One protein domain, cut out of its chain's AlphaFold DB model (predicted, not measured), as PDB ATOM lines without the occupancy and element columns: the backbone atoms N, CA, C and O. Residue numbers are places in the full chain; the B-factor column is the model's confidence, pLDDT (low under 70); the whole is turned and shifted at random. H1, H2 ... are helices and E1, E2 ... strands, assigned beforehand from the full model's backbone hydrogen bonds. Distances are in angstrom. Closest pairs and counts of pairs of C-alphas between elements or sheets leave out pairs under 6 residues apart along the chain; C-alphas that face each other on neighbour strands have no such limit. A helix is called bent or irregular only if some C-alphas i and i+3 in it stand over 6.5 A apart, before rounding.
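AT A GLANCE: This is residues 539 to 590, 602 to 646 and 846 to 902 of the 1021 residues of the protein "uncharacterized protein LOC34619741" of Cyclospora cayetanensis (UniProt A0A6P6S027). A long rod of helices: H5 runs along most of it, H1 lies beside H5 running the opposite way, and H6 folds back on the far end of H5, making an up-and-down bundle of H1, H5 and H6. H2 follows H1 toward the other end of the rod, where H3 packs on H2, H4 packs on the first part of H5, and a looped stretch links H3 to H4. The printed part has 154 residues, with six named helices and one named strand in the order H1 H2 E1 H3 H4 H5 H6, and the class is mostly helix. It is loose, with a radius of gyration of the C-alphas of 20.0 A, and spans 64 by 29 by 21 A.

HOW THE PARTS SIT: H1, residues 539 to 565, touches the hub H5, residues 846 to 882, at a shallow tilt of 17 degrees, opposite ways; their closest C-alphas, of Ala 543 and Val 882, are 6.2 A apart. With residues 544 to 555 alone, H1 touches H6, residues 885 to 901, the same way at 8 degrees, closest at the C-alphas of Leu 551 and His 895, 7.4 A. H2, residues 567 to 583, meets H1 only through their link. It touches H3, residues 606 to 613, at a steep tilt of 46 degrees, opposite ways, closest at the C-alphas of Gly 580 and Glu 606, 5.6 A. H2 and H3 each only just touch H5, with 3 pairs of C-alphas within 8 A. E1, residues 586 to 588, pairs with no named strand, but residues 586 to 587 pair antiparallel with residues 602 to 603. H4, residues 630 to 646, touches H5 with residues 639 to 646 alone, closest at the C-alphas of Met 639 and Pro 855, 6.4 A. H5 and H6 form a helical hairpin, closest at the C-alphas of Ile 879 and Ala 888, 5.6 A. Every O i to N i+4 pair is within hydrogen-bond range in H1, H3, H4 and H6, against 11 of 13 in H2 and 31 of 33 in H5.

IN THESE COORDINATES: H1 begins at C-alpha 539 (163.252, 81.348, 98.271) and is 38.6 A long. H2 is 23.3 A long, with a kink of 38 degrees near residue 577, and is irregular: C-alphas 578 and 581 are 7.6 A apart. E1 is 6.4 A long, H3 10.2 A and H4 24.1 A. H5, 52.3 A long, begins at C-alpha 846 (150.744, 126.857, 132.263) and is only just irregular, with C-alphas 851 and 854 6.6 A apart. H6, 24.0 A long, ends at C-alpha 901 (151.746, 109.496, 95.893).

THE WHOLE: The two C-alphas farthest apart, of Gly 539 and Pro 585, are 64.2 A apart. Residues 591 to 601 and 647 to 845 are not printed; the gaps across these cuts are 10.2 A and 12.1 A between C-alphas. The link from H3 to H4 is long, with 16 residues. Mean pLDDT of the printed part is 77.9, and 32 residues are under 70, among them 562 to 573 and 616 to 623.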
ATOM      1  N   GLY A 539     162.678  80.215  97.535       82.88
ATOM      2  CA  GLY A 539     163.252  81.348  98.271       82.88
ATOM      3  C   GLY A 539     163.196  82.703  97.539       82.88
ATOM      4  O   GLY A 539     163.251  83.733  98.201       82.88
ATOM      5  N   ILE A 540     163.060  82.727  96.205       81.50
ATOM      6  CA  ILE A 540     162.848  83.957  95.419       81.50
ATOM      7  C   ILE A 540     161.400  84.439  95.570       81.50
ATOM      8  O   ILE A 540     161.163  85.631  95.748       81.50
ATOM      9  N   GLU A 541     160.432  83.525  95.545       82.50
ATOM     10  CA  GLU A 541     159.015  83.857  95.720       82.50
ATOM     11  C   GLU A 541     158.751  84.387  97.135       82.50
ATOM     12  O   GLU A 541     158.115  85.428  97.298       82.50
ATOM     13  N   ASP A 542     159.342  83.755  98.154       86.62
ATOM     14  CA  ASP A 542     159.328  84.253  99.532       86.62
ATOM     15  C   ASP A 542     160.014  85.620  99.677       86.62
ATOM     16  O   ASP A 542     159.507  86.493 100.384       86.62
ATOM     17  N   ALA A 543     161.151  85.834  99.011       81.19
ATOM     18  CA  ALA A 543     161.863  87.112  99.003       81.19
ATOM     19  C   ALA A 543     161.000  88.245  98.416       81.19
ATOM     20  O   ALA A 543     160.840  89.299  99.041       81.19
ATOM     21  N   VAL A 544     160.368  88.003  97.264       80.75
ATOM     22  CA  VAL A 544     159.437  88.939  96.614       80.75
ATOM     23  C   VAL A 544     158.194  89.174  97.479       80.75
ATOM     24  O   VAL A 544     157.792  90.321  97.688       80.75
ATOM     25  N   ARG A 545     157.610  88.120  98.062       86.81
ATOM     26  CA  ARG A 545     156.439  88.215  98.952       86.81
ATOM     27  C   ARG A 545     156.737  89.031 100.213       86.81
ATOM     28  O   ARG A 545     155.905  89.840 100.623       86.81
ATOM     29  N   ARG A 546     157.935  88.885 100.794       85.62
ATOM     30  CA  ARG A 546     158.419  89.708 101.920       85.62
ATOM     31  C   ARG A 546     158.632  91.168 101.507       85.62
ATOM     32  O   ARG A 546     158.243  92.056 102.261       85.62
ATOM     33  N   ALA A 547     159.163  91.432 100.309       80.31
ATOM     34  CA  ALA A 547     159.300  92.792  99.781       80.31
ATOM     35  C   ALA A 547     157.935  93.486  99.584       80.31
ATOM     36  O   ALA A 547     157.764  94.629 100.013       80.31
ATOM     37  N   PHE A 548     156.933  92.788  99.034       84.69
ATOM     38  CA  PHE A 548     155.556  93.298  98.946       84.69
ATOM     39  C   PHE A 548     154.924  93.542 100.326       84.69
ATOM     40  O   PHE A 548     154.291  94.579 100.530       84.69
ATOM     41  N   LEU A 549     155.121  92.638 101.296       87.88
ATOM     42  CA  LEU A 549     154.620  92.819 102.666       87.88
ATOM     43  C   LEU A 549     155.244  94.053 103.342       87.88
ATOM     44  O   LEU A 549     154.538  94.826 103.991       87.88
ATOM     45  N   LEU A 550     156.552  94.268 103.166       80.69
ATOM     46  CA  LEU A 550     157.255  95.452 103.663       80.69
ATOM     47  C   LEU A 550     156.742  96.738 103.002       80.69
ATOM     48  O   LEU A 550     156.522  97.720 103.706       80.69
ATOM     49  N   LEU A 551     156.479  96.729 101.691       78.44
ATOM     50  CA  LEU A 551     155.902  97.873 100.977       78.44
ATOM     51  C   LEU A 551     154.483  98.213 101.478       78.44
ATOM     52  O   LEU A 551     154.175  99.382 101.710       78.44
ATOM     53  N   ALA A 552     153.640  97.204 101.714       79.25
ATOM     54  CA  ALA A 552     152.293  97.389 102.259       79.25
ATOM     55  C   ALA A 552     152.308  97.871 103.724       79.25
ATOM     56  O   ALA A 552     151.510  98.727 104.113       79.25
ATOM     57  N   ASN A 553     153.232  97.367 104.546       78.69
ATOM     58  CA  ASN A 553     153.406  97.835 105.924       78.69
ATOM     59  C   ASN A 553     153.992  99.255 105.980       78.69
ATOM     60  O   ASN A 553     153.560 100.046 106.817       78.69
ATOM     61  N   HIS A 554     154.883  99.618 105.051       77.25
ATOM     62  CA  HIS A 554     155.339 100.997 104.879       77.25
ATOM     63  C   HIS A 554     154.158 101.926 104.562       77.25
ATOM     64  O   HIS A 554     153.999 102.952 105.218       77.25
ATOM     65  N   GLN A 555     153.294 101.565 103.602       74.19
ATOM     66  CA  GLN A 555     152.102 102.358 103.263       74.19
ATOM     67  C   GLN A 555     151.172 102.554 104.471       74.19
ATOM     68  O   GLN A 555     150.690 103.662 104.696       74.19
ATOM     69  N   LYS A 556     150.968 101.514 105.292       78.69
ATOM     70  CA  LYS A 556     150.203 101.619 106.547       78.69
ATOM     71  C   LYS A 556     150.870 102.542 107.569       78.69
ATOM     72  O   LYS A 556     150.172 103.336 108.193       78.69
ATOM     73  N   LEU A 557     152.195 102.475 107.732       78.62
ATOM     74  CA  LEU A 557     152.927 103.372 108.634       78.62
ATOM     75  C   LEU A 557     152.834 104.829 108.163       78.62
ATOM     76  O   LEU A 557     152.549 105.709 108.969       78.62
ATOM     77  N   ALA A 558     153.015 105.073 106.866       72.62
ATOM     78  CA  ALA A 558     152.866 106.389 106.257       72.62
ATOM     79  C   ALA A 558     151.447 106.953 106.457       72.62
ATOM     80  O   ALA A 558     151.303 108.100 106.867       72.62
ATOM     81  N   ALA A 559     150.407 106.133 106.260       72.06
ATOM     82  CA  ALA A 559     149.015 106.517 106.505       72.06
ATOM     83  C   ALA A 559     148.715 106.796 107.991       72.06
ATOM     84  O   ALA A 559     148.008 107.749 108.306       72.06
ATOM     85  N   ALA A 560     149.268 106.009 108.920       71.69
ATOM     86  CA  ALA A 560     149.131 106.267 110.355       71.69
ATOM     87  C   ALA A 560     149.851 107.565 110.771       71.69
ATOM     88  O   ALA A 560     149.324 108.347 111.562       71.69
ATOM     89  N   VAL A 561     151.030 107.833 110.199       72.81
ATOM     90  CA  VAL A 561     151.776 109.082 110.407       72.81
ATOM     91  C   VAL A 561     151.002 110.290 109.873       72.81
ATOM     92  O   VAL A 561     150.879 111.278 110.594       72.81
ATOM     93  N   THR A 562     150.421 110.232 108.671       68.38
ATOM     94  CA  THR A 562     149.625 111.355 108.143       68.38
ATOM     95  C   THR A 562     148.297 111.533 108.886       68.38
ATOM     96  O   THR A 562     147.885 112.667 109.118       68.38
ATOM     97  N   GLN A 563     147.665 110.459 109.375       67.25
ATOM     98  CA  GLN A 563     146.503 110.562 110.271       67.25
ATOM     99  C   GLN A 563     146.840 111.260 111.598       67.25
ATOM    100  O   GLN A 563     146.054 112.086 112.060       67.25
ATOM    101  N   LEU A 564     148.021 111.013 112.179       64.31
ATOM    102  CA  LEU A 564     148.510 111.763 113.345       64.31
ATOM    103  C   LEU A 564     148.811 113.240 113.021       64.31
ATOM    104  O   LEU A 564     148.774 114.081 113.918       64.31
ATOM    105  N   GLN A 565     149.079 113.574 111.754       64.00
ATOM    106  CA  GLN A 565     149.351 114.941 111.301       64.00
ATOM    107  C   GLN A 565     148.088 115.763 110.987       64.00
ATOM    108  O   GLN A 565     148.167 116.985 111.042       64.00
ATOM    109  N   LEU A 566     146.927 115.160 110.705       54.69
ATOM    110  CA  LEU A 566     145.710 115.921 110.359       54.69
ATOM    111  C   LEU A 566     145.151 116.815 111.492       54.69
ATOM    112  O   LEU A 566     144.796 117.960 111.210       54.69
ATOM    113  N   PRO A 567     145.073 116.375 112.766       63.78
ATOM    114  CA  PRO A 567     144.578 117.224 113.857       63.78
ATOM    115  C   PRO A 567     145.556 118.343 114.255       63.78
ATOM    116  O   PRO A 567     145.169 119.329 114.878       63.78
ATOM    117  N   ILE A 568     146.842 118.173 113.928       55.72
ATOM    118  CA  ILE A 568     147.958 118.974 114.446       55.72
ATOM    119  C   ILE A 568     147.861 120.469 114.069       55.72
ATOM    120  O   ILE A 568     147.948 121.289 114.988       55.72
ATOM    121  N   PRO A 569     147.612 120.861 112.802       58.84
ATOM    122  CA  PRO A 569     147.443 122.266 112.426       58.84
ATOM    123  C   PRO A 569     146.219 122.923 113.070       58.84
ATOM    124  O   PRO A 569     146.290 124.084 113.458       58.84
ATOM    125  N   LEU A 570     145.118 122.181 113.240       65.62
ATOM    126  CA  LEU A 570     143.880 122.703 113.834       65.62
ATOM    127  C   LEU A 570     144.072 123.045 115.317       65.62
ATOM    128  O   LEU A 570     143.688 124.128 115.758       65.62
ATOM    129  N   TYR A 571     144.737 122.166 116.079       61.69
ATOM    130  CA  TYR A 571     145.101 122.462 117.467       61.69
ATOM    131  C   TYR A 571     146.116 123.606 117.578       61.69
ATOM    132  O   TYR A 571     146.001 124.418 118.492       61.69
ATOM    133  N   LEU A 572     147.077 123.710 116.650       60.47
ATOM    134  CA  LEU A 572     148.019 124.833 116.610       60.47
ATOM    135  C   LEU A 572     147.318 126.161 116.334       60.47
ATOM    136  O   LEU A 572     147.565 127.126 117.045       60.47
ATOM    137  N   GLN A 573     146.428 126.218 115.344       69.75
ATOM    138  CA  GLN A 573     145.714 127.444 114.999       69.75
ATOM    139  C   GLN A 573     144.797 127.895 116.146       69.75
ATOM    140  O   GLN A 573     144.806 129.070 116.505       69.75
ATOM    141  N   PHE A 574     144.101 126.959 116.804       71.12
ATOM    142  CA  PHE A 574     143.329 127.250 118.016       71.12
ATOM    143  C   PHE A 574     144.213 127.769 119.165       71.12
ATOM    144  O   PHE A 574     143.869 128.756 119.811       71.12
ATOM    145  N   LEU A 575     145.373 127.144 119.406       64.44
ATOM    146  CA  LEU A 575     146.323 127.575 120.439       64.44
ATOM    147  C   LEU A 575     146.916 128.958 120.155       64.44
ATOM    148  O   LEU A 575     147.007 129.775 121.071       64.44
ATOM    149  N   ILE A 576     147.313 129.231 118.911       70.25
ATOM    150  CA  ILE A 576     147.930 130.505 118.534       70.25
ATOM    151  C   ILE A 576     146.895 131.631 118.626       70.25
ATOM    152  O   ILE A 576     147.177 132.619 119.293       70.25
ATOM    153  N   SER A 577     145.671 131.468 118.118       71.31
ATOM    154  CA  SER A 577     144.645 132.515 118.262       71.31
ATOM    155  C   SER A 577     144.097 132.663 119.691       71.31
ATOM    156  O   SER A 577     143.553 133.710 120.034       71.31
ATOM    157  N   ALA A 578     144.296 131.671 120.568       69.25
ATOM    158  CA  ALA A 578     144.011 131.787 122.002       69.25
ATOM    159  C   ALA A 578     145.140 132.447 122.825       69.25
ATOM    160  O   ALA A 578     144.897 132.845 123.964       69.25
ATOM    161  N   THR A 579     146.372 132.545 122.303       70.38
ATOM    162  CA  THR A 579     147.552 132.998 123.081       70.38
ATOM    163  C   THR A 579     148.340 134.151 122.456       70.38
ATOM    164  O   THR A 579     148.920 134.945 123.200       70.38
ATOM    165  N   GLY A 580     148.281 134.319 121.133       75.06
ATOM    166  CA  GLY A 580     148.953 135.359 120.350       75.06
ATOM    167  C   GLY A 580     148.789 136.773 120.917       75.06
ATOM    168  O   GLY A 580     149.808 137.415 121.183       75.06
ATOM    169  N   PRO A 581     147.559 137.241 121.223       73.38
ATOM    170  CA  PRO A 581     147.327 138.570 121.800       73.38
ATOM    171  C   PRO A 581     148.018 138.839 123.148       73.38
ATOM    172  O   PRO A 581     148.089 139.987 123.573       73.38
ATOM    173  N   SER A 582     148.506 137.799 123.833       70.50
ATOM    174  CA  SER A 582     149.169 137.889 125.144       70.50
ATOM    175  C   SER A 582     150.662 137.538 125.125       70.50
ATOM    176  O   SER A 582     151.325 137.649 126.155       70.50
ATOM    177  N   SER A 583     151.195 137.111 123.975       68.12
ATOM    178  CA  SER A 583     152.590 136.674 123.818       68.12
ATOM    179  C   SER A 583     153.431 137.556 122.891       68.12
ATOM    180  O   SER A 583     154.627 137.315 122.770       68.12
ATOM    181  N   LEU A 584     152.829 138.541 122.221       86.06
ATOM    182  CA  LEU A 584     153.489 139.452 121.278       86.06
ATOM    183  C   LEU A 584     153.787 140.820 121.934       86.06
ATOM    184  O   LEU A 584     153.011 141.247 122.792       86.06
ATOM    185  N   PRO A 585     154.850 141.539 121.522       83.25
ATOM    186  CA  PRO A 585     155.851 141.152 120.525       83.25
ATOM    187  C   PRO A 585     156.917 140.195 121.092       83.25
ATOM    188  O   PRO A 585     157.325 140.314 122.248       83.25
ATOM    189  N   ILE A 586     157.411 139.264 120.268       82.50
ATOM    190  CA  ILE A 586     158.508 138.352 120.644       82.50
ATOM    191  C   ILE A 586     159.809 138.833 120.003       82.50
ATOM    192  O   ILE A 586     159.953 138.780 118.786       82.50
ATOM    193  N   VAL A 587     160.782 139.250 120.817       82.12
ATOM    194  CA  VAL A 587     162.138 139.593 120.357       82.12
ATOM    195  C   VAL A 587     163.015 138.337 120.357       82.12
ATOM    196  O   VAL A 587     163.181 137.697 121.399       82.12
ATOM    197  N   LEU A 588     163.595 137.989 119.205       77.94
ATOM    198  CA  LEU A 588     164.527 136.867 119.063       77.94
ATOM    199  C   LEU A 588     165.973 137.354 118.878       77.94
ATOM    200  O   LEU A 588     166.287 137.922 117.826       77.94
ATOM    201  N   PRO A 589     166.867 137.108 119.858       71.00
ATOM    202  CA  PRO A 589     168.270 137.485 119.751       71.00
ATOM    203  C   PRO A 589     168.984 136.580 118.744       71.00
ATOM    204  O   PRO A 589     169.101 135.366 118.941       71.00
ATOM    205  N   ARG A 590     169.473 137.171 117.653       76.88
ATOM    206  CA  ARG A 590     170.038 136.426 116.522       76.88
ATOM    207  C   ARG A 590     171.433 135.878 116.851       76.88
ATOM    208  O   ARG A 590     172.436 136.582 116.737       76.88
ATOM    209  N   VAL A 602     162.224 140.777 115.614       87.62
ATOM    210  CA  VAL A 602     160.991 141.059 116.354       87.62
ATOM    211  C   VAL A 602     159.794 140.488 115.595       87.62
ATOM    212  O   VAL A 602     159.599 140.751 114.409       87.62
ATOM    213  N   ILE A 603     158.999 139.673 116.283       88.19
ATOM    214  CA  ILE A 603     157.735 139.122 115.797       88.19
ATOM    215  C   ILE A 603     156.616 139.941 116.445       88.19
ATOM    216  O   ILE A 603     156.209 139.661 117.573       88.19
ATOM    217  N   ASP A 604     156.152 140.972 115.739       88.44
ATOM    218  CA  ASP A 604     155.182 141.951 116.258       88.44
ATOM    219  C   ASP A 604     153.710 141.535 116.115       88.44
ATOM    220  O   ASP A 604     152.837 142.128 116.745       88.44
ATOM    221  N   ASN A 605     153.397 140.541 115.275       87.12
ATOM    222  CA  ASN A 605     152.014 140.172 114.965       87.12
ATOM    223  C   ASN A 605     151.780 138.653 114.897       87.12
ATOM    224  O   ASN A 605     152.693 137.855 114.668       87.12
ATOM    225  N   GLU A 606     150.516 138.258 115.088       81.44
ATOM    226  CA  GLU A 606     150.107 136.849 115.105       81.44
ATOM    227  C   GLU A 606     150.351 136.177 113.750       81.44
ATOM    228  O   GLU A 606     150.745 135.018 113.715       81.44
ATOM    229  N   ALA A 607     150.211 136.905 112.637       81.19
ATOM    230  CA  ALA A 607     150.453 136.373 111.297       81.19
ATOM    231  C   ALA A 607     151.916 135.939 111.086       81.19
ATOM    232  O   ALA A 607     152.155 134.902 110.477       81.19
ATOM    233  N   ALA A 608     152.895 136.676 111.620       81.25
ATOM    234  CA  ALA A 608     154.308 136.305 111.571       81.25
ATOM    235  C   ALA A 608     154.625 135.120 112.501       81.25
ATOM    236  O   ALA A 608     155.389 134.232 112.123       81.25
ATOM    237  N   LEU A 609     153.991 135.055 113.678       80.69
ATOM    238  CA  LEU A 609     154.110 133.908 114.584       80.69
ATOM    239  C   LEU A 609     153.479 132.641 113.979       80.69
ATOM    240  O   LEU A 609     154.096 131.578 114.001       80.69
ATOM    241  N   GLN A 610     152.297 132.752 113.367       77.19
ATOM    242  CA  GLN A 610     151.659 131.687 112.591       77.19
ATOM    243  C   GLN A 610     152.523 131.283 111.388       77.19
ATOM    244  O   GLN A 610     152.774 130.098 111.207       77.19
ATOM    245  N   ALA A 611     153.048 132.226 110.603       76.31
ATOM    246  CA  ALA A 611     153.892 131.936 109.439       76.31
ATOM    247  C   ALA A 611     155.249 131.290 109.786       76.31
ATOM    248  O   ALA A 611     155.914 130.762 108.892       76.31
ATOM    249  N   LEU A 612     155.654 131.319 111.060       76.31
ATOM    250  CA  LEU A 612     156.830 130.625 111.585       76.31
ATOM    251  C   LEU A 612     156.460 129.272 112.223       76.31
ATOM    252  O   LEU A 612     157.119 128.278 111.938       76.31
ATOM    253  N   LEU A 613     155.390 129.195 113.025       73.81
ATOM    254  CA  LEU A 613     154.969 127.963 113.720       73.81
ATOM    255  C   LEU A 613     154.168 126.980 112.849       73.81
ATOM    256  O   LEU A 613     154.277 125.771 113.035       73.81
ATOM    257  N   LEU A 614     153.352 127.486 111.921       70.50
ATOM    258  CA  LEU A 614     152.593 126.701 110.937       70.50
ATOM    259  C   LEU A 614     153.371 126.512 109.629       70.50
ATOM    260  O   LEU A 614     152.845 125.914 108.688       70.50
ATOM    261  N   ARG A 615     154.614 127.005 109.545       71.56
ATOM    262  CA  ARG A 615     155.498 126.695 108.424       71.56
ATOM    263  C   ARG A 615     155.778 125.190 108.470       71.56
ATOM    264  O   ARG A 615     156.362 124.732 109.455       71.56
ATOM    265  N   PRO A 616     155.374 124.398 107.462       58.62
ATOM    266  CA  PRO A 616     155.774 123.003 107.433       58.62
ATOM    267  C   PRO A 616     157.304 122.929 107.398       58.62
ATOM    268  O   PRO A 616     157.959 123.785 106.795       58.62
ATOM    269  N   PHE A 617     157.872 121.871 107.985       56.66
ATOM    270  CA  PHE A 617     159.201 121.407 107.587       56.66
ATOM    271  C   PHE A 617     159.087 120.887 106.152       56.66
ATOM    272  O   PHE A 617     158.905 119.698 105.894       56.66
ATOM    273  N   ASP A 618     159.095 121.830 105.218       53.22
ATOM    274  CA  ASP A 618     159.020 121.602 103.791       53.22
ATOM    275  C   ASP A 618     160.432 121.227 103.338       53.22
ATOM    276  O   ASP A 618     161.192 122.056 102.843       53.22
ATOM    277  N   VAL A 619     160.814 119.975 103.614       51.22
ATOM    278  CA  VAL A 619     162.131 119.390 103.293       51.22
ATOM    279  C   VAL A 619     162.510 119.712 101.842       51.22
ATOM    280  O   VAL A 619     163.630 120.120 101.558       51.22
ATOM    281  N   PHE A 620     161.524 119.665 100.943       46.44
ATOM    282  CA  PHE A 620     161.643 119.968  99.516       46.44
ATOM    283  C   PHE A 620     161.939 121.444  99.175       46.44
ATOM    284  O   PHE A 620     162.294 121.732  98.035       46.44
ATOM    285  N   ARG A 621     161.837 122.381 100.131       51.06
ATOM    286  CA  ARG A 621     162.220 123.799  99.963       51.06
ATOM    287  C   ARG A 621     163.633 124.130 100.440       51.06
ATOM    288  O   ARG A 621     164.096 125.237 100.158       51.06
ATOM    289  N   CYS A 622     164.341 123.231 101.128       68.50
ATOM    290  CA  CYS A 622     165.783 123.416 101.288       68.50
ATOM    291  C   CYS A 622     166.448 123.086  99.946       68.50
ATOM    292  O   CYS A 622     166.445 121.937  99.520       68.50
ATOM    293  N   CYS A 623     167.073 124.064  99.285       68.31
ATOM    294  CA  CYS A 623     167.802 123.819  98.029       68.31
ATOM    295  C   CYS A 623     169.040 122.907  98.204       68.31
ATOM    296  O   CYS A 623     169.733 122.599  97.235       68.31
ATOM    297  N   CYS A 624     169.356 122.491  99.433       81.88
ATOM    298  CA  CYS A 624     170.441 121.573  99.742       81.88
ATOM    299  C   CYS A 624     169.986 120.117  99.579       81.88
ATOM    300  O   CYS A 624     169.216 119.605 100.382       81.88
ATOM    301  N   ILE A 625     170.572 119.416  98.608       60.41
ATOM    302  CA  ILE A 625     170.295 118.002  98.284       60.41
ATOM    303  C   ILE A 625     170.542 117.052  99.485       60.41
ATOM    304  O   ILE A 625     170.011 115.944  99.542       60.41
ATOM    305  N   THR A 626     171.352 117.471 100.462       57.75
ATOM    306  CA  THR A 626     171.748 116.687 101.640       57.75
ATOM    307  C   THR A 626     170.980 117.098 102.901       57.75
ATOM    308  O   THR A 626     171.262 118.153 103.474       57.75
ATOM    309  N   HIS A 627     170.088 116.230 103.389       65.12
ATOM    310  CA  HIS A 627     169.381 116.417 104.664       65.12
ATOM    311  C   HIS A 627     169.978 115.580 105.818       65.12
ATOM    312  O   HIS A 627     170.315 114.406 105.608       65.12
ATOM    313  N   PRO A 628     170.059 116.118 107.055       61.50
ATOM    314  CA  PRO A 628     169.622 117.458 107.464       61.50
ATOM    315  C   PRO A 628     170.559 118.564 106.948       61.50
ATOM    316  O   PRO A 628     171.769 118.514 107.175       61.50
ATOM    317  N   CYS A 629     169.995 119.561 106.268       79.94
ATOM    318  CA  CYS A 629     170.744 120.656 105.662       79.94
ATOM    319  C   CYS A 629     171.103 121.740 106.696       79.94
ATOM    320  O   CYS A 629     170.543 121.787 107.794       79.94
ATOM    321  N   ALA A 630     172.015 122.655 106.352       72.00
ATOM    322  CA  ALA A 630     172.352 123.783 107.230       72.00
ATOM    323  C   ALA A 630     171.124 124.665 107.543       72.00
ATOM    324  O   ALA A 630     170.999 125.176 108.653       72.00
ATOM    325  N   CYS A 631     170.175 124.781 106.606       77.12
ATOM    326  CA  CYS A 631     168.919 125.498 106.822       77.12
ATOM    327  C   CYS A 631     167.963 124.749 107.770       77.12
ATOM    328  O   CYS A 631     167.305 125.403 108.572       77.12
ATOM    329  N   ASP A 632     167.928 123.408 107.752       72.75
ATOM    330  CA  ASP A 632     167.170 122.612 108.736       72.75
ATOM    331  C   ASP A 632     167.731 122.838 110.145       72.75
ATOM    332  O   ASP A 632     166.979 123.013 111.103       72.75
ATOM    333  N   GLN A 633     169.064 122.850 110.267       72.69
ATOM    334  CA  GLN A 633     169.754 123.095 111.533       72.69
ATOM    335  C   GLN A 633     169.520 124.524 112.033       72.69
ATOM    336  O   GLN A 633     169.259 124.695 113.221       72.69
ATOM    337  N   GLN A 634     169.526 125.527 111.146       77.88
ATOM    338  CA  GLN A 634     169.169 126.900 111.505       77.88
ATOM    339  C   GLN A 634     167.700 127.007 111.930       77.88
ATOM    340  O   GLN A 634     167.431 127.555 112.988       77.88
ATOM    341  N   HIS A 635     166.751 126.428 111.188       74.50
ATOM    342  CA  HIS A 635     165.327 126.472 111.544       74.50
ATOM    343  C   HIS A 635     165.044 125.775 112.886       74.50
ATOM    344  O   HIS A 635     164.266 126.262 113.708       74.50
ATOM    345  N   LEU A 636     165.725 124.655 113.152       71.88
ATOM    346  CA  LEU A 636     165.678 123.980 114.446       71.88
ATOM    347  C   LEU A 636     166.313 124.837 115.555       71.88
ATOM    348  O   LEU A 636     165.755 124.913 116.649       71.88
ATOM    349  N   ALA A 637     167.437 125.508 115.284       72.56
ATOM    350  CA  ALA A 637     168.074 126.436 116.216       72.56
ATOM    351  C   ALA A 637     167.197 127.665 116.505       72.56
ATOM    352  O   ALA A 637     167.099 128.063 117.661       72.56
ATOM    353  N   ASP A 638     166.494 128.208 115.508       73.94
ATOM    354  CA  ASP A 638     165.570 129.336 115.651       73.94
ATOM    355  C   ASP A 638     164.346 128.946 116.501       73.94
ATOM    356  O   ASP A 638     163.957 129.689 117.404       73.94
ATOM    357  N   MET A 639     163.779 127.745 116.307       72.06
ATOM    358  CA  MET A 639     162.728 127.215 117.193       72.06
ATOM    359  C   MET A 639     163.231 126.939 118.619       72.06
ATOM    360  O   MET A 639     162.512 127.191 119.589       72.06
ATOM    361  N   LEU A 640     164.459 126.433 118.776       71.62
ATOM    362  CA  LEU A 640     165.089 126.233 120.087       71.62
ATOM    363  C   LEU A 640     165.428 127.573 120.767       71.62
ATOM    364  O   LEU A 640     165.320 127.678 121.990       71.62
ATOM    365  N   ALA A 641     165.757 128.611 119.997       72.81
ATOM    366  CA  ALA A 641     165.931 129.975 120.482       72.81
ATOM    367  C   ALA A 641     164.590 130.558 120.955       72.81
ATOM    368  O   ALA A 641     164.525 131.039 122.086       72.81
ATOM    369  N   LEU A 642     163.515 130.412 120.168       71.69
ATOM    370  CA  LEU A 642     162.128 130.738 120.545       71.69
ATOM    371  C   LEU A 642     161.731 130.093 121.879       71.69
ATOM    372  O   LEU A 642     161.279 130.783 122.796       71.69
ATOM    373  N   LEU A 643     161.973 128.783 122.012       64.00
ATOM    374  CA  LEU A 643     161.801 128.043 123.263       64.00
ATOM    375  C   LEU A 643     162.607 128.654 124.404       64.00
ATOM    376  O   LEU A 643     162.067 128.889 125.484       64.00
ATOM    377  N   SER A 644     163.897 128.909 124.182       69.25
ATOM    378  CA  SER A 644     164.773 129.445 125.220       69.25
ATOM    379  C   SER A 644     164.314 130.831 125.687       69.25
ATOM    380  O   SER A 644     164.185 131.031 126.893       69.25
ATOM    381  N   SER A 645     163.940 131.741 124.781       64.19
ATOM    382  CA  SER A 645     163.397 133.062 125.120       64.19
ATOM    383  C   SER A 645     162.099 132.949 125.922       64.19
ATOM    384  O   SER A 645     161.980 133.562 126.984       64.19
ATOM    385  N   ALA A 646     161.151 132.112 125.482       60.44
ATOM    386  CA  ALA A 646     159.884 131.899 126.189       60.44
ATOM    387  C   ALA A 646     160.077 131.289 127.594       60.44
ATOM    388  O   ALA A 646     159.352 131.622 128.536       60.44
ATOM    389  N   TYR A 846     151.514 127.401 133.388       65.81
ATOM    390  CA  TYR A 846     150.744 126.857 132.263       65.81
ATOM    391  C   TYR A 846     151.101 127.478 130.899       65.81
ATOM    392  O   TYR A 846     151.267 126.752 129.924       65.81
ATOM    393  N   TRP A 847     151.350 128.790 130.835       79.69
ATOM    394  CA  TRP A 847     151.757 129.475 129.600       79.69
ATOM    395  C   TRP A 847     153.114 129.012 129.036       79.69
ATOM    396  O   TRP A 847     153.276 128.963 127.820       79.69
ATOM    397  N   ARG A 848     154.073 128.593 129.876       74.38
ATOM    398  CA  ARG A 848     155.339 127.989 129.407       74.38
ATOM    399  C   ARG A 848     155.142 126.572 128.890       74.38
ATOM    400  O   ARG A 848     155.845 126.157 127.975       74.38
ATOM    401  N   LEU A 849     154.190 125.838 129.465       75.69
ATOM    402  CA  LEU A 849     153.814 124.513 128.984       75.69
ATOM    403  C   LEU A 849     153.124 124.614 127.614       75.69
ATOM    404  O   LEU A 849     153.447 123.838 126.723       75.69
ATOM    405  N   LEU A 850     152.260 125.617 127.418       75.69
ATOM    406  CA  LEU A 850     151.669 125.950 126.117       75.69
ATOM    407  C   LEU A 850     152.737 126.365 125.093       75.69
ATOM    408  O   LEU A 850     152.750 125.825 123.993       75.69
ATOM    409  N   ALA A 851     153.686 127.236 125.461       74.31
ATOM    410  CA  ALA A 851     154.800 127.628 124.586       74.31
ATOM    411  C   ALA A 851     155.730 126.455 124.199       74.31
ATOM    412  O   ALA A 851     156.389 126.502 123.163       74.31
ATOM    413  N   LEU A 852     155.764 125.387 125.004       77.94
ATOM    414  CA  LEU A 852     156.480 124.145 124.702       77.94
ATOM    415  C   LEU A 852     155.754 123.241 123.691       77.94
ATOM    416  O   LEU A 852     156.418 122.427 123.051       77.94
ATOM    417  N   VAL A 853     154.431 123.369 123.515       80.12
ATOM    418  CA  VAL A 853     153.656 122.474 122.634       80.12
ATOM    419  C   VAL A 853     154.025 122.642 121.151       80.12
ATOM    420  O   VAL A 853     154.468 121.645 120.581       80.12
ATOM    421  N   PRO A 854     153.950 123.835 120.517       81.69
ATOM    422  CA  PRO A 854     154.262 123.980 119.094       81.69
ATOM    423  C   PRO A 854     155.646 123.468 118.655       81.69
ATOM    424  O   PRO A 854     155.709 122.741 117.664       81.69
ATOM    425  N   PRO A 855     156.759 123.750 119.358       74.62
ATOM    426  CA  PRO A 855     158.075 123.261 118.947       74.62
ATOM    427  C   PRO A 855     158.289 121.769 119.255       74.62
ATOM    428  O   PRO A 855     158.971 121.103 118.481       74.62
ATOM    429  N   LEU A 856     157.677 121.199 120.307       74.75
ATOM    430  CA  LEU A 856     157.662 119.738 120.510       74.75
ATOM    431  C   LEU A 856     156.855 119.028 119.413       74.75
ATOM    432  O   LEU A 856     157.256 117.977 118.922       74.75
ATOM    433  N   GLN A 857     155.734 119.616 119.009       76.62
ATOM    434  CA  GLN A 857     154.850 119.135 117.948       76.62
ATOM    435  C   GLN A 857     155.511 119.239 116.564       76.62
ATOM    436  O   GLN A 857     155.423 118.306 115.768       76.62
ATOM    437  N   SER A 858     156.242 120.327 116.311       80.81
ATOM    438  CA  SER A 858     157.057 120.517 115.110       80.81
ATOM    439  C   SER A 858     158.227 119.522 115.068       80.81
ATOM    440  O   SER A 858     158.387 118.817 114.077       80.81
ATOM    441  N   LEU A 859     158.948 119.327 116.183       80.69
ATOM    442  CA  LEU A 859     159.977 118.285 116.322       80.69
ATOM    443  C   LEU A 859     159.423 116.870 116.076       80.69
ATOM    444  O   LEU A 859     160.061 116.074 115.390       80.69
ATOM    445  N   LEU A 860     158.234 116.548 116.601       81.69
ATOM    446  CA  LEU A 860     157.545 115.281 116.322       81.69
ATOM    447  C   LEU A 860     157.196 115.136 114.834       81.69
ATOM    448  O   LEU A 860     157.330 114.041 114.291       81.69
ATOM    449  N   HIS A 861     156.805 116.223 114.159       81.00
ATOM    450  CA  HIS A 861     156.558 116.223 112.718       81.00
ATOM    451  C   HIS A 861     157.849 115.952 111.926       81.00
ATOM    452  O   HIS A 861     157.856 115.054 111.084       81.00
ATOM    453  N   THR A 862     158.956 116.641 112.234       82.88
ATOM    454  CA  THR A 862     160.268 116.401 111.600       82.88
ATOM    455  C   THR A 862     160.752 114.970 111.844       82.88
ATOM    456  O   THR A 862     161.198 114.299 110.915       82.88
ATOM    457  N   LEU A 863     160.629 114.459 113.075       81.75
ATOM    458  CA  LEU A 863     160.980 113.076 113.408       81.75
ATOM    459  C   LEU A 863     160.139 112.078 112.605       81.75
ATOM    460  O   LEU A 863     160.698 111.146 112.031       81.75
ATOM    461  N   ALA A 864     158.824 112.285 112.511       83.50
ATOM    462  CA  ALA A 864     157.936 111.426 111.736       83.50
ATOM    463  C   ALA A 864     158.291 111.425 110.237       83.50
ATOM    464  O   ALA A 864     158.415 110.351 109.647       83.50
ATOM    465  N   GLN A 865     158.544 112.597 109.641       84.94
ATOM    466  CA  GLN A 865     159.045 112.709 108.265       84.94
ATOM    467  C   GLN A 865     160.367 111.945 108.077       84.94
ATOM    468  O   GLN A 865     160.482 111.144 107.151       84.94
ATOM    469  N   ILE A 866     161.344 112.132 108.975       83.38
ATOM    470  CA  ILE A 866     162.645 111.440 108.932       83.38
ATOM    471  C   ILE A 866     162.467 109.917 109.020       83.38
ATOM    472  O   ILE A 866     163.145 109.185 108.300       83.38
ATOM    473  N   ILE A 867     161.559 109.423 109.865       85.19
ATOM    474  CA  ILE A 867     161.293 107.985 110.021       85.19
ATOM    475  C   ILE A 867     160.697 107.399 108.741       85.19
ATOM    476  O   ILE A 867     161.195 106.380 108.265       85.19
ATOM    477  N   VAL A 868     159.681 108.040 108.152       85.88
ATOM    478  CA  VAL A 868     159.078 107.569 106.892       85.88
ATOM    479  C   VAL A 868     160.101 107.653 105.751       85.88
ATOM    480  O   VAL A 868     160.271 106.682 105.016       85.88
ATOM    481  N   TYR A 869     160.881 108.736 105.668       89.25
ATOM    482  CA  TYR A 869     161.956 108.893 104.683       89.25
ATOM    483  C   TYR A 869     163.031 107.794 104.784       89.25
ATOM    484  O   TYR A 869     163.313 107.108 103.800       89.25
ATOM    485  N   ARG A 870     163.576 107.543 105.982       87.88
ATOM    486  CA  ARG A 870     164.544 106.451 106.201       87.88
ATOM    487  C   ARG A 870     163.918 105.066 106.012       87.88
ATOM    488  O   ARG A 870     164.626 104.134 105.634       87.88
ATOM    489  N   HIS A 871     162.610 104.911 106.226       85.94
ATOM    490  CA  HIS A 871     161.918 103.659 105.934       85.94
ATOM    491  C   HIS A 871     161.747 103.425 104.423       85.94
ATOM    492  O   HIS A 871     161.871 102.277 103.999       85.94
ATOM    493  N   TRP A 872     161.547 104.468 103.603       90.81
ATOM    494  CA  TRP A 872     161.609 104.353 102.136       90.81
ATOM    495  C   TRP A 872     163.017 103.949 101.688       90.81
ATOM    496  O   TRP A 872     163.161 102.951 100.994       90.81
ATOM    497  N   GLU A 873     164.074 104.641 102.130       93.44
ATOM    498  CA  GLU A 873     165.456 104.257 101.782       93.44
ATOM    499  C   GLU A 873     165.785 102.809 102.193       93.44
ATOM    500  O   GLU A 873     166.475 102.090 101.467       93.44
ATOM    501  N   PHE A 874     165.275 102.352 103.341       93.12
ATOM    502  CA  PHE A 874     165.409 100.961 103.770       93.12
ATOM    503  C   PHE A 874     164.695  99.985 102.823       93.12
ATOM    504  O   PHE A 874     165.295  98.983 102.436       93.12
ATOM    505  N   VAL A 875     163.445 100.257 102.431       92.06
ATOM    506  CA  VAL A 875     162.683  99.384 101.519       92.06
ATOM    507  C   VAL A 875     163.299  99.382 100.116       92.06
ATOM    508  O   VAL A 875     163.436  98.315  99.521       92.06
ATOM    509  N   GLU A 876     163.767 100.528  99.618       95.31
ATOM    510  CA  GLU A 876     164.463 100.647  98.331       95.31
ATOM    511  C   GLU A 876     165.720  99.765  98.276       95.31
ATOM    512  O   GLU A 876     165.925  98.999  97.333       95.31
ATOM    513  N   ASN A 877     166.543  99.827  99.326       95.38
ATOM    514  CA  ASN A 877     167.759  99.027  99.428       95.38
ATOM    515  C   ASN A 877     167.464  97.548  99.720       95.38
ATOM    516  O   ASN A 877     168.150  96.682  99.184       95.38
ATOM    517  N   TYR A 878     166.413  97.234 100.484       92.75
ATOM    518  CA  TYR A 878     165.947  95.857 100.660       92.75
ATOM    519  C   TYR A 878     165.553  95.234  99.315       92.75
ATOM    520  O   TYR A 878     166.038  94.157  98.982       92.75
ATOM    521  N   ILE A 879     164.751  95.933  98.501       95.19
ATOM    522  CA  ILE A 879     164.359  95.474  97.160       95.19
ATOM    523  C   ILE A 879     165.599  95.223  96.287       95.19
ATOM    524  O   ILE A 879     165.698  94.153  95.689       95.19
ATOM    525  N   ARG A 880     166.569  96.155  96.258       96.19
ATOM    526  CA  ARG A 880     167.830  95.994  95.501       96.19
ATOM    527  C   ARG A 880     168.661  94.785  95.939       96.19
ATOM    528  O   ARG A 880     169.244  94.128  95.085       96.19
ATOM    529  N   CYS A 881     168.745  94.508  97.240       94.06
ATOM    530  CA  CYS A 881     169.598  93.440  97.773       94.06
ATOM    531  C   CYS A 881     168.939  92.051  97.777       94.06
ATOM    532  O   CYS A 881     169.649  91.054  97.887       94.06
ATOM    533  N   VAL A 882     167.604  91.975  97.733       93.81
ATOM    534  CA  VAL A 882     166.846  90.735  97.988       93.81
ATOM    535  C   VAL A 882     166.089  90.226  96.755       93.81
ATOM    536  O   VAL A 882     165.853  89.025  96.647       93.81
ATOM    537  N   CYS A 883     165.726  91.097  95.809       93.50
ATOM    538  CA  CYS A 883     164.988  90.701  94.608       93.50
ATOM    539  C   CYS A 883     165.920  90.576  93.382       93.50
ATOM    540  O   CYS A 883     166.768  91.444  93.176       93.50
ATOM    541  N   PRO A 884     165.746  89.562  92.510       93.25
ATOM    542  CA  PRO A 884     166.407  89.501  91.205       93.25
ATOM    543  C   PRO A 884     166.169  90.771  90.379       93.25
ATOM    544  O   PRO A 884     165.052  91.287  90.361       93.25
ATOM    545  N   ALA A 885     167.179  91.233  89.637       94.19
ATOM    546  CA  ALA A 885     167.164  92.502  88.892       94.19
ATOM    547  C   ALA A 885     165.842  92.865  88.159       94.19
ATOM    548  O   ALA A 885     165.358  93.980  88.375       94.19
ATOM    549  N   PRO A 886     165.196  91.987  87.356       92.19
ATOM    550  CA  PRO A 886     163.932  92.337  86.691       92.19
ATOM    551  C   PRO A 886     162.762  92.539  87.671       92.19
ATOM    552  O   PRO A 886     161.952  93.447  87.491       92.19
ATOM    553  N   GLN A 887     162.688  91.741  88.740       91.62
ATOM    554  CA  GLN A 887     161.659  91.865  89.781       91.62
ATOM    555  C   GLN A 887     161.931  93.081  90.679       91.62
ATOM    556  O   GLN A 887     161.009  93.833  90.998       91.62
ATOM    557  N   ALA A 888     163.204  93.327  91.010       95.00
ATOM    558  CA  ALA A 888     163.647  94.521  91.717       95.00
ATOM    559  C   ALA A 888     163.261  95.796  90.954       95.00
ATOM    560  O   ALA A 888     162.740  96.722  91.563       95.00
ATOM    561  N   HIS A 889     163.432  95.839  89.629       95.94
ATOM    562  CA  HIS A 889     163.056  97.000  88.818       95.94
ATOM    563  C   HIS A 889     161.550  97.321  88.902       95.94
ATOM    564  O   HIS A 889     161.181  98.476  89.114       95.94
ATOM    565  N   ILE A 890     160.673  96.312  88.821       94.69
ATOM    566  CA  ILE A 890     159.213  96.497  88.952       94.69
ATOM    567  C   ILE A 890     158.845  96.975  90.367       94.69
ATOM    568  O   ILE A 890     158.085  97.932  90.526       94.69
ATOM    569  N   LEU A 891     159.423  96.358  91.402       93.31
ATOM    570  CA  LEU A 891     159.207  96.752  92.797       93.31
ATOM    571  C   LEU A 891     159.731  98.168  93.091       93.31
ATOM    572  O   LEU A 891     159.062  98.929  93.788       93.31
ATOM    573  N   LEU A 892     160.866  98.566  92.510       96.00
ATOM    574  CA  LEU A 892     161.409  99.925  92.598       96.00
ATOM    575  C   LEU A 892     160.529 100.948  91.864       96.00
ATOM    576  O   LEU A 892     160.359 102.058  92.364       96.00
ATOM    577  N   GLN A 893     159.905 100.593  90.735       95.44
ATOM    578  CA  GLN A 893     158.913 101.464  90.090       95.44
ATOM    579  C   GLN A 893     157.648 101.638  90.944       95.44
ATOM    580  O   GLN A 893     157.130 102.752  91.044       95.44
ATOM    581  N   LEU A 894     157.157 100.576  91.592       93.12
ATOM    582  CA  LEU A 894     156.033 100.659  92.537       93.12
ATOM    583  C   LEU A 894     156.394 101.497  93.777       93.12
ATOM    584  O   LEU A 894     155.597 102.328  94.208       93.12
ATOM    585  N   HIS A 895     157.613 101.343  94.295       92.69
ATOM    586  CA  HIS A 895     158.173 102.136  95.391       92.69
ATOM    587  C   HIS A 895     158.315 103.626  95.027       92.69
ATOM    588  O   HIS A 895     157.910 104.505  95.787       92.69
ATOM    589  N   ALA A 896     158.810 103.936  93.826       92.44
ATOM    590  CA  ALA A 896     158.892 105.306  93.325       92.44
ATOM    591  C   ALA A 896     157.498 105.931  93.122       92.44
ATOM    592  O   ALA A 896     157.301 107.107  93.430       92.44
ATOM    593  N   LYS A 897     156.512 105.149  92.656       89.88
ATOM    594  CA  LYS A 897     155.111 105.588  92.555       89.88
ATOM    595  C   LYS A 897     154.482 105.844  93.930       89.88
ATOM    596  O   LYS A 897     153.816 106.862  94.081       89.88
ATOM    597  N   SER A 898     154.721 104.997  94.936       89.00
ATOM    598  CA  SER A 898     154.186 105.223  96.290       89.00
ATOM    599  C   SER A 898     154.834 106.422  96.989       89.00
ATOM    600  O   SER A 898     154.129 107.192  97.635       89.00
ATOM    601  N   ARG A 899     156.139 106.656  96.782       88.50
ATOM    602  CA  ARG A 899     156.827 107.880  97.229       88.50
ATOM    603  C   ARG A 899     156.247 109.139  96.572       88.50
ATOM    604  O   ARG A 899     156.008 110.118  97.269       88.50
ATOM    605  N   LYS A 900     155.967 109.113  95.261       88.06
ATOM    606  CA  LYS A 900     155.291 110.229  94.567       88.06
ATOM    607  C   LYS A 900     153.858 110.456  95.061       88.06
ATOM    608  O   LYS A 900     153.450 111.601  95.175       88.06
ATOM    609  N   ALA A 901     153.120 109.397  95.394       81.62
ATOM    610  CA  ALA A 901     151.746 109.496  95.893       81.62
ATOM    611  C   ALA A 901     151.621 110.076  97.318       81.62
ATOM    612  O   ALA A 901     150.514 110.415  97.726       81.62
ATOM    613  N   LEU A 902     152.725 110.185  98.069       74.06
ATOM    614  CA  LEU A 902     152.760 110.853  99.375       74.06
ATOM    615  C   LEU A 902     153.408 112.248  99.343       74.06
ATOM    616  O   LEU A 902     153.435 112.919 100.374       74.06
TER     617      LEU A 902